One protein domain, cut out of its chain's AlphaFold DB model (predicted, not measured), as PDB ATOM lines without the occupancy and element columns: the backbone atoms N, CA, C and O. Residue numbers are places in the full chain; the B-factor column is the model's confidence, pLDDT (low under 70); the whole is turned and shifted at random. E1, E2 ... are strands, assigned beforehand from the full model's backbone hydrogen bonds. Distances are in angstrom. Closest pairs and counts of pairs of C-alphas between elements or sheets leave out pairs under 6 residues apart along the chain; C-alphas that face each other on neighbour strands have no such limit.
ATOM      1  N   LYS A 248     126.853 148.194 145.442       92.62
ATOM      2  CA  LYS A 248     126.956 146.745 145.244       92.62
ATOM      3  C   LYS A 248     125.605 146.086 145.474       92.62
ATOM      4  O   LYS A 248     124.799 146.581 146.252       92.62
ATOM      5  N   TRP A 249     125.429 144.918 144.861       94.06
ATOM      6  CA  TRP A 249     124.241 144.077 145.026       94.06
ATOM      7  C   TRP A 249     122.953 144.673 144.460       94.06
ATOM      8  O   TRP A 249     121.865 144.311 144.901       94.06
ATOM      9  N   ASN A 250     123.082 145.555 143.469       92.00
ATOM     10  CA  ASN A 250     121.956 146.069 142.708       92.00
ATOM     11  C   ASN A 250     121.092 144.917 142.168       92.00
ATOM     12  O   ASN A 250     121.595 143.980 141.540       92.00
ATOM     13  N   PHE A 251     119.794 144.995 142.434       90.88
ATOM     14  CA  PHE A 251     118.794 144.045 141.993       90.88
ATOM     15  C   PHE A 251     117.773 144.771 141.103       90.88
ATOM     16  O   PHE A 251     117.125 145.710 141.571       90.88
ATOM     17  N   PRO A 252     117.577 144.343 139.839       88.56
ATOM     18  CA  PRO A 252     116.761 145.059 138.856       88.56
ATOM     19  C   PRO A 252     115.251 144.850 139.080       88.56
ATOM     20  O   PRO A 252     114.539 144.357 138.201       88.56
ATOM     21  N   VAL A 253     114.747 145.232 140.258       88.19
ATOM     22  CA  VAL A 253     113.357 145.004 140.685       88.19
ATOM     23  C   VAL A 253     112.343 145.714 139.795       88.19
ATOM     24  O   VAL A 253     111.253 145.194 139.601       88.19
ATOM     25  N   ASN A 254     112.700 146.859 139.203       84.75
ATOM     26  CA  ASN A 254     111.781 147.674 138.400       84.75
ATOM     27  C   ASN A 254     111.208 146.912 137.191       84.75
ATOM     28  O   ASN A 254     110.119 147.233 136.731       84.75
ATOM     29  N   LYS A 255     111.891 145.862 136.707       82.50
ATOM     30  CA  LYS A 255     111.377 144.976 135.643       82.50
ATOM     31  C   LYS A 255     110.326 143.970 136.128       82.50
ATOM     32  O   LYS A 255     109.682 143.324 135.310       82.50
ATOM     33  N   LEU A 256     110.203 143.800 137.440       86.62
ATOM     34  CA  LEU A 256     109.309 142.854 138.109       86.62
ATOM     35  C   LEU A 256     108.098 143.550 138.742       86.62
ATOM     36  O   LEU A 256     107.144 142.877 139.126       86.62
ATOM     37  N   LEU A 257     108.141 144.880 138.882       86.69
ATOM     38  CA  LEU A 257     107.057 145.645 139.486       86.69
ATOM     39  C   LEU A 257     105.823 145.667 138.571       86.69
ATOM     40  O   LEU A 257     105.952 145.759 137.347       86.69
ATOM     41  N   PRO A 258     104.612 145.590 139.149       84.81
ATOM     42  CA  PRO A 258     103.386 145.627 138.373       84.81
ATOM     43  C   PRO A 258     103.183 147.003 137.734       84.81
ATOM     44  O   PRO A 258     103.454 148.051 138.326       84.81
ATOM     45  N   VAL A 259     102.626 146.991 136.528       86.06
ATOM     46  CA  VAL A 259     102.210 148.201 135.822       86.06
ATOM     47  C   VAL A 259     100.733 148.468 136.125       86.06
ATOM     48  O   VAL A 259      99.917 147.557 135.958       86.06
ATOM     49  N   PRO A 260     100.340 149.683 136.552       87.62
ATOM     50  CA  PRO A 260      98.944 149.983 136.820       87.62
ATOM     51  C   PRO A 260      98.117 149.938 135.536       87.62
ATOM     52  O   PRO A 260      98.576 150.311 134.454       87.62
ATOM     53  N   ALA A 261      96.859 149.535 135.674       88.81
ATOM     54  CA  ALA A 261      95.880 149.567 134.602       88.81
ATOM     55  C   ALA A 261      94.588 150.214 135.101       88.81
ATOM     56  O   ALA A 261      94.139 149.956 136.218       88.81
ATOM     57  N   TYR A 262      93.995 151.061 134.267       89.94
ATOM     58  CA  TYR A 262      92.718 151.704 134.543       89.94
ATOM     59  C   TYR A 262      91.608 150.941 133.840       89.94
ATOM     60  O   TYR A 262      91.710 150.680 132.643       89.94
ATOM     61  N   ARG A 263      90.549 150.614 134.581       92.62
ATOM     62  CA  ARG A 263      89.303 150.091 134.023       92.62
ATOM     63  C   ARG A 263      88.325 151.246 133.823       92.62
ATOM     64  O   ARG A 263      88.033 151.964 134.778       92.62
ATOM     65  N   PHE A 264      87.843 151.415 132.603       91.62
ATOM     66  CA  PHE A 264      86.838 152.404 132.234       91.62
ATOM     67  C   PHE A 264      85.424 151.845 132.448       91.62
ATOM     68  O   PHE A 264      85.230 150.648 132.668       91.62
ATOM     69  N   ILE A 265      84.431 152.737 132.456       90.31
ATOM     70  CA  ILE A 265      83.026 152.415 132.777       90.31
ATOM     71  C   ILE A 265      82.412 151.459 131.738       90.31
ATOM     72  O   ILE A 265      81.544 150.661 132.074       90.31
ATOM     73  N   ASP A 266      82.898 151.508 130.501       91.75
ATOM     74  CA  ASP A 266      82.564 150.606 129.390       91.75
ATOM     75  C   ASP A 266      83.220 149.214 129.498       91.75
ATOM     76  O   ASP A 266      82.914 148.327 128.705       91.75
ATOM     77  N   GLY A 267      84.078 148.995 130.500       88.75
ATOM     78  CA  GLY A 267      84.807 147.747 130.714       88.75
ATOM     79  C   GLY A 267      86.199 147.712 130.079       88.75
ATOM     80  O   GLY A 267      86.943 146.766 130.351       88.75
ATOM     81  N   ASP A 268      86.592 148.738 129.316       92.38
ATOM     82  CA  ASP A 268      87.912 148.798 128.686       92.38
ATOM     83  C   ASP A 268      89.023 148.906 129.736       92.38
ATOM     84  O   ASP A 268      88.917 149.634 130.725       92.38
ATOM     85  N   ILE A 269      90.135 148.202 129.512       90.69
ATOM     86  CA  ILE A 269      91.323 148.264 130.370       90.69
ATOM     87  C   ILE A 269      92.451 148.951 129.604       90.69
ATOM     88  O   ILE A 269      92.896 148.451 128.572       90.69
ATOM     89  N   LYS A 270      92.967 150.068 130.131       88.56
ATOM     90  CA  LYS A 270      94.171 150.722 129.594       88.56
ATOM     91  C   LYS A 270      95.325 150.620 130.572       88.56
ATOM     92  O   LYS A 270      95.247 151.102 131.702       88.56
ATOM     93  N   ILE A 271      96.413 150.023 130.103       86.69
ATOM     94  CA  ILE A 271      97.679 149.934 130.827       86.69
ATOM     95  C   ILE A 271      98.327 151.322 130.856       86.69
ATOM     96  O   ILE A 271      98.436 151.987 129.827       86.69
ATOM     97  N   ALA A 272      98.778 151.751 132.031       82.44
ATOM     98  CA  ALA A 272      99.477 153.011 132.241       82.44
ATOM     99  C   ALA A 272     100.941 152.753 132.627       82.44
ATOM    100  O   ALA A 272     101.350 153.020 133.755       82.44
ATOM    101  N   ALA A 273     101.731 152.250 131.669       75.25
ATOM    102  CA  ALA A 273     103.166 151.960 131.822       75.25
ATOM    103  C   ALA A 273     103.949 153.109 132.473       75.25
ATOM    104  O   ALA A 273     104.664 152.897 133.449       75.25
ATOM    105  N   ASN A 274     103.701 154.340 132.025       71.31
ATOM    106  CA  ASN A 274     104.393 155.539 132.509       71.31
ATOM    107  C   ASN A 274     104.004 155.941 133.945       71.31
ATOM    108  O   ASN A 274     104.591 156.854 134.510       71.31
ATOM    109  N   LYS A 275     102.988 155.296 134.536       73.44
ATOM    110  CA  LYS A 275     102.582 155.481 135.940       73.44
ATOM    111  C   LYS A 275     102.973 154.289 136.820       73.44
ATOM    112  O   LYS A 275     102.477 154.173 137.939       73.44
ATOM    113  N   GLY A 276     103.813 153.389 136.303       74.81
ATOM    114  CA  GLY A 276     104.365 152.257 137.041       74.81
ATOM    115  C   GLY A 276     105.039 152.679 138.340       74.81
ATOM    116  O   GLY A 276     105.651 153.744 138.416       74.81
ATOM    117  N   GLN A 277     104.942 151.825 139.361       79.44
ATOM    118  CA  GLN A 277     105.787 151.972 140.541       79.44
ATOM    119  C   GLN A 277     107.245 151.799 140.128       79.44
ATOM    120  O   GLN A 277     107.575 150.891 139.363       79.44
ATOM    121  N   ARG A 278     108.107 152.678 140.633       80.62
ATOM    122  CA  ARG A 278     109.541 152.656 140.365       80.62
ATOM    123  C   ARG A 278     110.286 152.985 141.638       80.62
ATOM    124  O   ARG A 278     109.940 153.934 142.332       80.62
ATOM    125  N   THR A 279     111.285 152.172 141.932       84.62
ATOM    126  CA  THR A 279     112.246 152.415 143.006       84.62
ATOM    127  C   THR A 279     113.532 152.969 142.413       84.62
ATOM    128  O   THR A 279     113.948 152.482 141.357       84.62
ATOM    129  N   ASP A 280     114.193 153.895 143.108       87.25
ATOM    130  CA  ASP A 280     115.474 154.459 142.657       87.25
ATOM    131  C   ASP A 280     116.561 153.379 142.605       87.25
ATOM    132  O   ASP A 280     117.226 153.191 141.589       87.25
ATOM    133  N   THR A 281     116.740 152.624 143.695       91.06
ATOM    134  CA  THR A 281     117.682 151.501 143.755       91.06
ATOM    135  C   THR A 281     117.201 150.452 144.752       91.06
ATOM    136  O   THR A 281     116.780 150.771 145.864       91.06
ATOM    137  N   VAL A 282     117.297 149.172 144.385       93.12
ATOM    138  CA  VAL A 282     117.069 148.055 145.311       93.12
ATOM    139  C   VAL A 282     118.298 147.177 145.353       93.12
ATOM    140  O   VAL A 282     118.860 146.824 144.320       93.12
ATOM    141  N   LEU A 283     118.714 146.830 146.566       95.19
ATOM    142  CA  LEU A 283     119.841 145.952 146.819       95.19
ATOM    143  C   LEU A 283     119.328 144.617 147.344       95.19
ATOM    144  O   LEU A 283     118.438 144.595 148.195       95.19
ATOM    145  N   ARG A 284     119.901 143.509 146.874       95.69
ATOM    146  CA  ARG A 284     119.614 142.164 147.386       95.69
ATOM    147  C   ARG A 284     120.889 141.544 147.928       95.69
ATOM    148  O   ARG A 284     121.808 141.282 147.156       95.69
ATOM    149  N   LEU A 285     120.937 141.260 149.227       95.25
ATOM    150  CA  LEU A 285     122.080 140.551 149.799       95.25
ATOM    151  C   LEU A 285     122.232 139.185 149.086       95.25
ATOM    152  O   LEU A 285     121.233 138.464 148.979       95.25
ATOM    153  N   PRO A 286     123.433 138.832 148.576       93.62
ATOM    154  CA  PRO A 286     123.630 137.608 147.802       93.62
ATOM    155  C   PRO A 286     123.117 136.366 148.529       93.62
ATOM    156  O   PRO A 286     123.279 136.251 149.743       93.62
ATOM    157  N   ASP A 287     122.486 135.464 147.776       92.94
ATOM    158  CA  ASP A 287     121.969 134.179 148.265       92.94
ATOM    159  C   ASP A 287     120.991 134.287 149.449       92.94
ATOM    160  O   ASP A 287     120.859 133.371 150.259       92.94
ATOM    161  N   SER A 288     120.275 135.410 149.545       94.62
ATOM    162  CA  SER A 288     119.271 135.642 150.583       94.62
ATOM    163  C   SER A 288     118.016 136.319 150.033       94.62
ATOM    164  O   SER A 288     118.012 136.882 148.934       94.62
ATOM    165  N   ASP A 289     116.960 136.313 150.842       93.69
ATOM    166  CA  ASP A 289     115.728 137.070 150.594       93.69
ATOM    167  C   ASP A 289     115.704 138.389 151.381       93.69
ATOM    168  O   ASP A 289     114.649 138.927 151.710       93.69
ATOM    169  N   ILE A 290     116.890 138.920 151.694       95.38
ATOM    170  CA  ILE A 290     117.048 140.216 152.348       95.38
ATOM    171  C   ILE A 290     117.246 141.281 151.274       95.38
ATOM    172  O   ILE A 290     118.226 141.269 150.521       95.38
ATOM    173  N   PHE A 291     116.317 142.232 151.249       94.94
ATOM    174  CA  PHE A 291     116.324 143.362 150.334       94.94
ATOM    175  C   PHE A 291     116.423 144.673 151.107       94.94
ATOM    176  O   PHE A 291     115.839 144.823 152.180       94.94
ATOM    177  N   ALA A 292     117.127 145.639 150.529       94.88
ATOM    178  CA  ALA A 292     117.128 147.021 150.977       94.88
ATOM    179  C   ALA A 292     116.634 147.908 149.834       94.88
ATOM    180  O   ALA A 292     117.174 147.856 148.729       94.88
ATOM    181  N   VAL A 293     115.615 148.722 150.103       92.88
ATOM    182  CA  VAL A 293     115.169 149.771 149.182       92.88
ATOM    183  C   VAL A 293     115.916 151.046 149.542       92.88
ATOM    184  O   VAL A 293     115.871 151.492 150.687       92.88
ATOM    185  N   VAL A 294     116.621 151.607 148.568       91.94
ATOM    186  CA  VAL A 294     117.379 152.846 148.706       91.94
ATOM    187  C   VAL A 294     116.642 153.915 147.914       91.94
ATOM    188  O   VAL A 294     116.603 153.866 146.687       91.94
ATOM    189  N   ASP A 295     116.044 154.859 148.634       89.69
ATOM    190  CA  ASP A 295     115.436 156.059 148.065       89.69
ATOM    191  C   ASP A 295     116.482 157.177 148.088       89.69
ATOM    192  O   ASP A 295     116.977 157.579 149.147       89.69
ATOM    193  N   ALA A 296     116.884 157.623 146.905       86.94
ATOM    194  CA  ALA A 296     117.882 158.657 146.742       86.94
ATOM    195  C   ALA A 296     117.181 160.004 146.597       86.94
ATOM    196  O   ALA A 296     116.199 160.163 145.874       86.94
ATOM    197  N   LYS A 297     117.691 161.016 147.297       85.75
ATOM    198  CA  LYS A 297     117.153 162.368 147.190       85.75
ATOM    199  C   LYS A 297     118.260 163.400 147.129       85.75
ATOM    200  O   LYS A 297     119.249 163.329 147.856       85.75
ATOM    201  N   TYR A 298     118.066 164.366 146.239       82.38
ATOM    202  CA  TYR A 298     119.013 165.437 145.977       82.38
ATOM    203  C   TYR A 298     118.463 166.777 146.481       82.38
ATOM    204  O   TYR A 298     117.847 167.546 145.742       82.38
ATOM    205  N   TYR A 299     118.685 167.051 147.765       77.06
ATOM    206  CA  TYR A 299     118.382 168.326 148.416       77.06
ATOM    207  C   TYR A 299     119.504 168.722 149.378       77.06
ATOM    208  O   TYR A 299     120.408 167.944 149.684       77.06
ATOM    209  N   GLU A 300     119.460 169.962 149.851       63.97
ATOM    210  CA  GLU A 300     120.352 170.428 150.904       63.97
ATOM    211  C   GLU A 300     119.922 169.803 152.235       63.97
ATOM    212  O   GLU A 300     118.866 170.127 152.772       63.97
ATOM    213  N   ALA A 301     120.705 168.851 152.741       55.53
ATOM    214  CA  ALA A 301     120.431 168.207 154.018       55.53
ATOM    215  C   ALA A 301     120.821 169.150 155.170       55.53
ATOM    216  O   ALA A 301     121.923 169.071 155.707       55.53
ATOM    217  N   GLN A 302     119.919 170.057 155.552       55.38
ATOM    218  CA  GLN A 302     120.084 170.931 156.720       55.38
ATOM    219  C   GLN A 302     119.722 170.196 158.028       55.38
ATOM    220  O   GLN A 302     118.857 170.620 158.787       55.38
ATOM    221  N   GLY A 303     120.385 169.066 158.290       51.91
ATOM    222  CA  GLY A 303     120.224 168.289 159.525       51.91
ATOM    223  C   GLY A 303     119.092 167.251 159.516       51.91
ATOM    224  O   GLY A 303     118.291 167.151 158.588       51.91
ATOM    225  N   TRP A 304     119.062 166.433 160.573       50.56
ATOM    226  CA  TRP A 304     118.176 165.267 160.727       50.56
ATOM    227  C   TRP A 304     116.680 165.620 160.832       50.56
ATOM    228  O   TRP A 304     115.830 164.769 160.579       50.56
ATOM    229  N   GLU A 305     116.358 166.865 161.184       51.69
ATOM    230  CA  GLU A 305     114.989 167.348 161.405       51.69
ATOM    231  C   GLU A 305     114.228 167.566 160.087       51.69
ATOM    232  O   GLU A 305     113.039 167.262 160.000       51.69
ATOM    233  N   VAL A 306     114.920 167.992 159.023       51.28
ATOM    234  CA  VAL A 306     114.321 168.253 157.699       51.28
ATOM    235  C   VAL A 306     113.954 166.951 156.969       51.28
ATOM    236  O   VAL A 306     112.985 166.913 156.214       51.28
ATOM    237  N   LEU A 307     114.659 165.848 157.249       47.91
ATOM    238  CA  LEU A 307     114.436 164.536 156.621       47.91
ATOM    239  C   LEU A 307     113.089 163.889 156.994       47.91
ATOM    240  O   LEU A 307     112.625 162.999 156.286       47.91
ATOM    241  N   ARG A 308     112.452 164.320 158.093       43.81
ATOM    242  CA  ARG A 308     111.125 163.836 158.521       43.81
ATOM    243  C   ARG A 308     109.960 164.666 157.967       43.81
ATOM    244  O   ARG A 308     108.813 164.253 158.104       43.81
ATOM    245  N   GLY A 309     110.233 165.813 157.346       40.75
ATOM    246  CA  GLY A 309     109.237 166.806 156.936       40.75
ATOM    247  C   GLY A 309     108.543 166.499 155.611       40.75
ATOM    248  O   GLY A 309     108.593 167.303 154.688       40.75
ATOM    249  N   GLY A 310     107.898 165.338 155.521       42.78
ATOM    250  CA  GLY A 310     106.972 164.973 154.453       42.78
ATOM    251  C   GLY A 310     105.565 164.747 154.996       42.78
ATOM    252  O   GLY A 310     105.007 163.691 154.738       42.78
ATOM    253  N   GLN A 311     105.046 165.674 155.810       33.53
ATOM    254  CA  GLN A 311     103.617 165.894 156.085       33.53
ATOM    255  C   GLN A 311     103.445 167.041 157.094       33.53
ATOM    256  O   GLN A 311     103.721 166.875 158.279       33.53
ATOM    257  N   THR A 312     102.948 168.176 156.603       31.89
ATOM    258  CA  THR A 312     101.882 168.972 157.233       31.89
ATOM    259  C   THR A 312     101.041 169.552 156.116       31.89
ATOM    260  O   THR A 312     101.667 170.135 155.200       31.89
TER     261      THR A 312
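AT A GLANCE: This is residues 248 to 312 of the 312 residues of an uncharacterized protein of Vibrio ishigakensis (UniProt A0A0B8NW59). With little regular structure, the domain is two small, separate hairpins, E1 with E2 and E3 with E4, strung along a mostly unnamed path, and residues 300 to 306 stick out beyond them. The 65 printed residues hold no named helix and four strands, in the order E1, E2, E3, E4, with only 14 residues in them: all strand, two antiparallel two-strand sheets. It is extended, radius of gyration of the C-alphas 17.3 A, and flat, spanning 51 by 41 by 17 A.

HOW THE PARTS SIT: E1, residues 261 to 263, and E2, residues 269 to 271, form an antiparallel hairpin at 161 degrees, with N 262 and O 270 within hydrogen-bond range at 2.9 A. E3, residues 281 to 284, and E4, residues 291 to 294, form another at 160 degrees, with N 283 and O 292 at 2.8 A. E1 and E2 are apart from E3 and E4.

IN THESE COORDINATES: E1 begins at C-alpha 261 (95.880, 149.567, 134.602). E3 measures 10.2 A and E4 9.7 A, ending at C-alpha 294 (117.379, 152.846, 148.706).

THE WHOLE: The farthest C-alphas, of Asp 266 and Gly 303, are 51.4 A apart. The printed part has no cut. Residues 300 to 312 have pLDDT under 70.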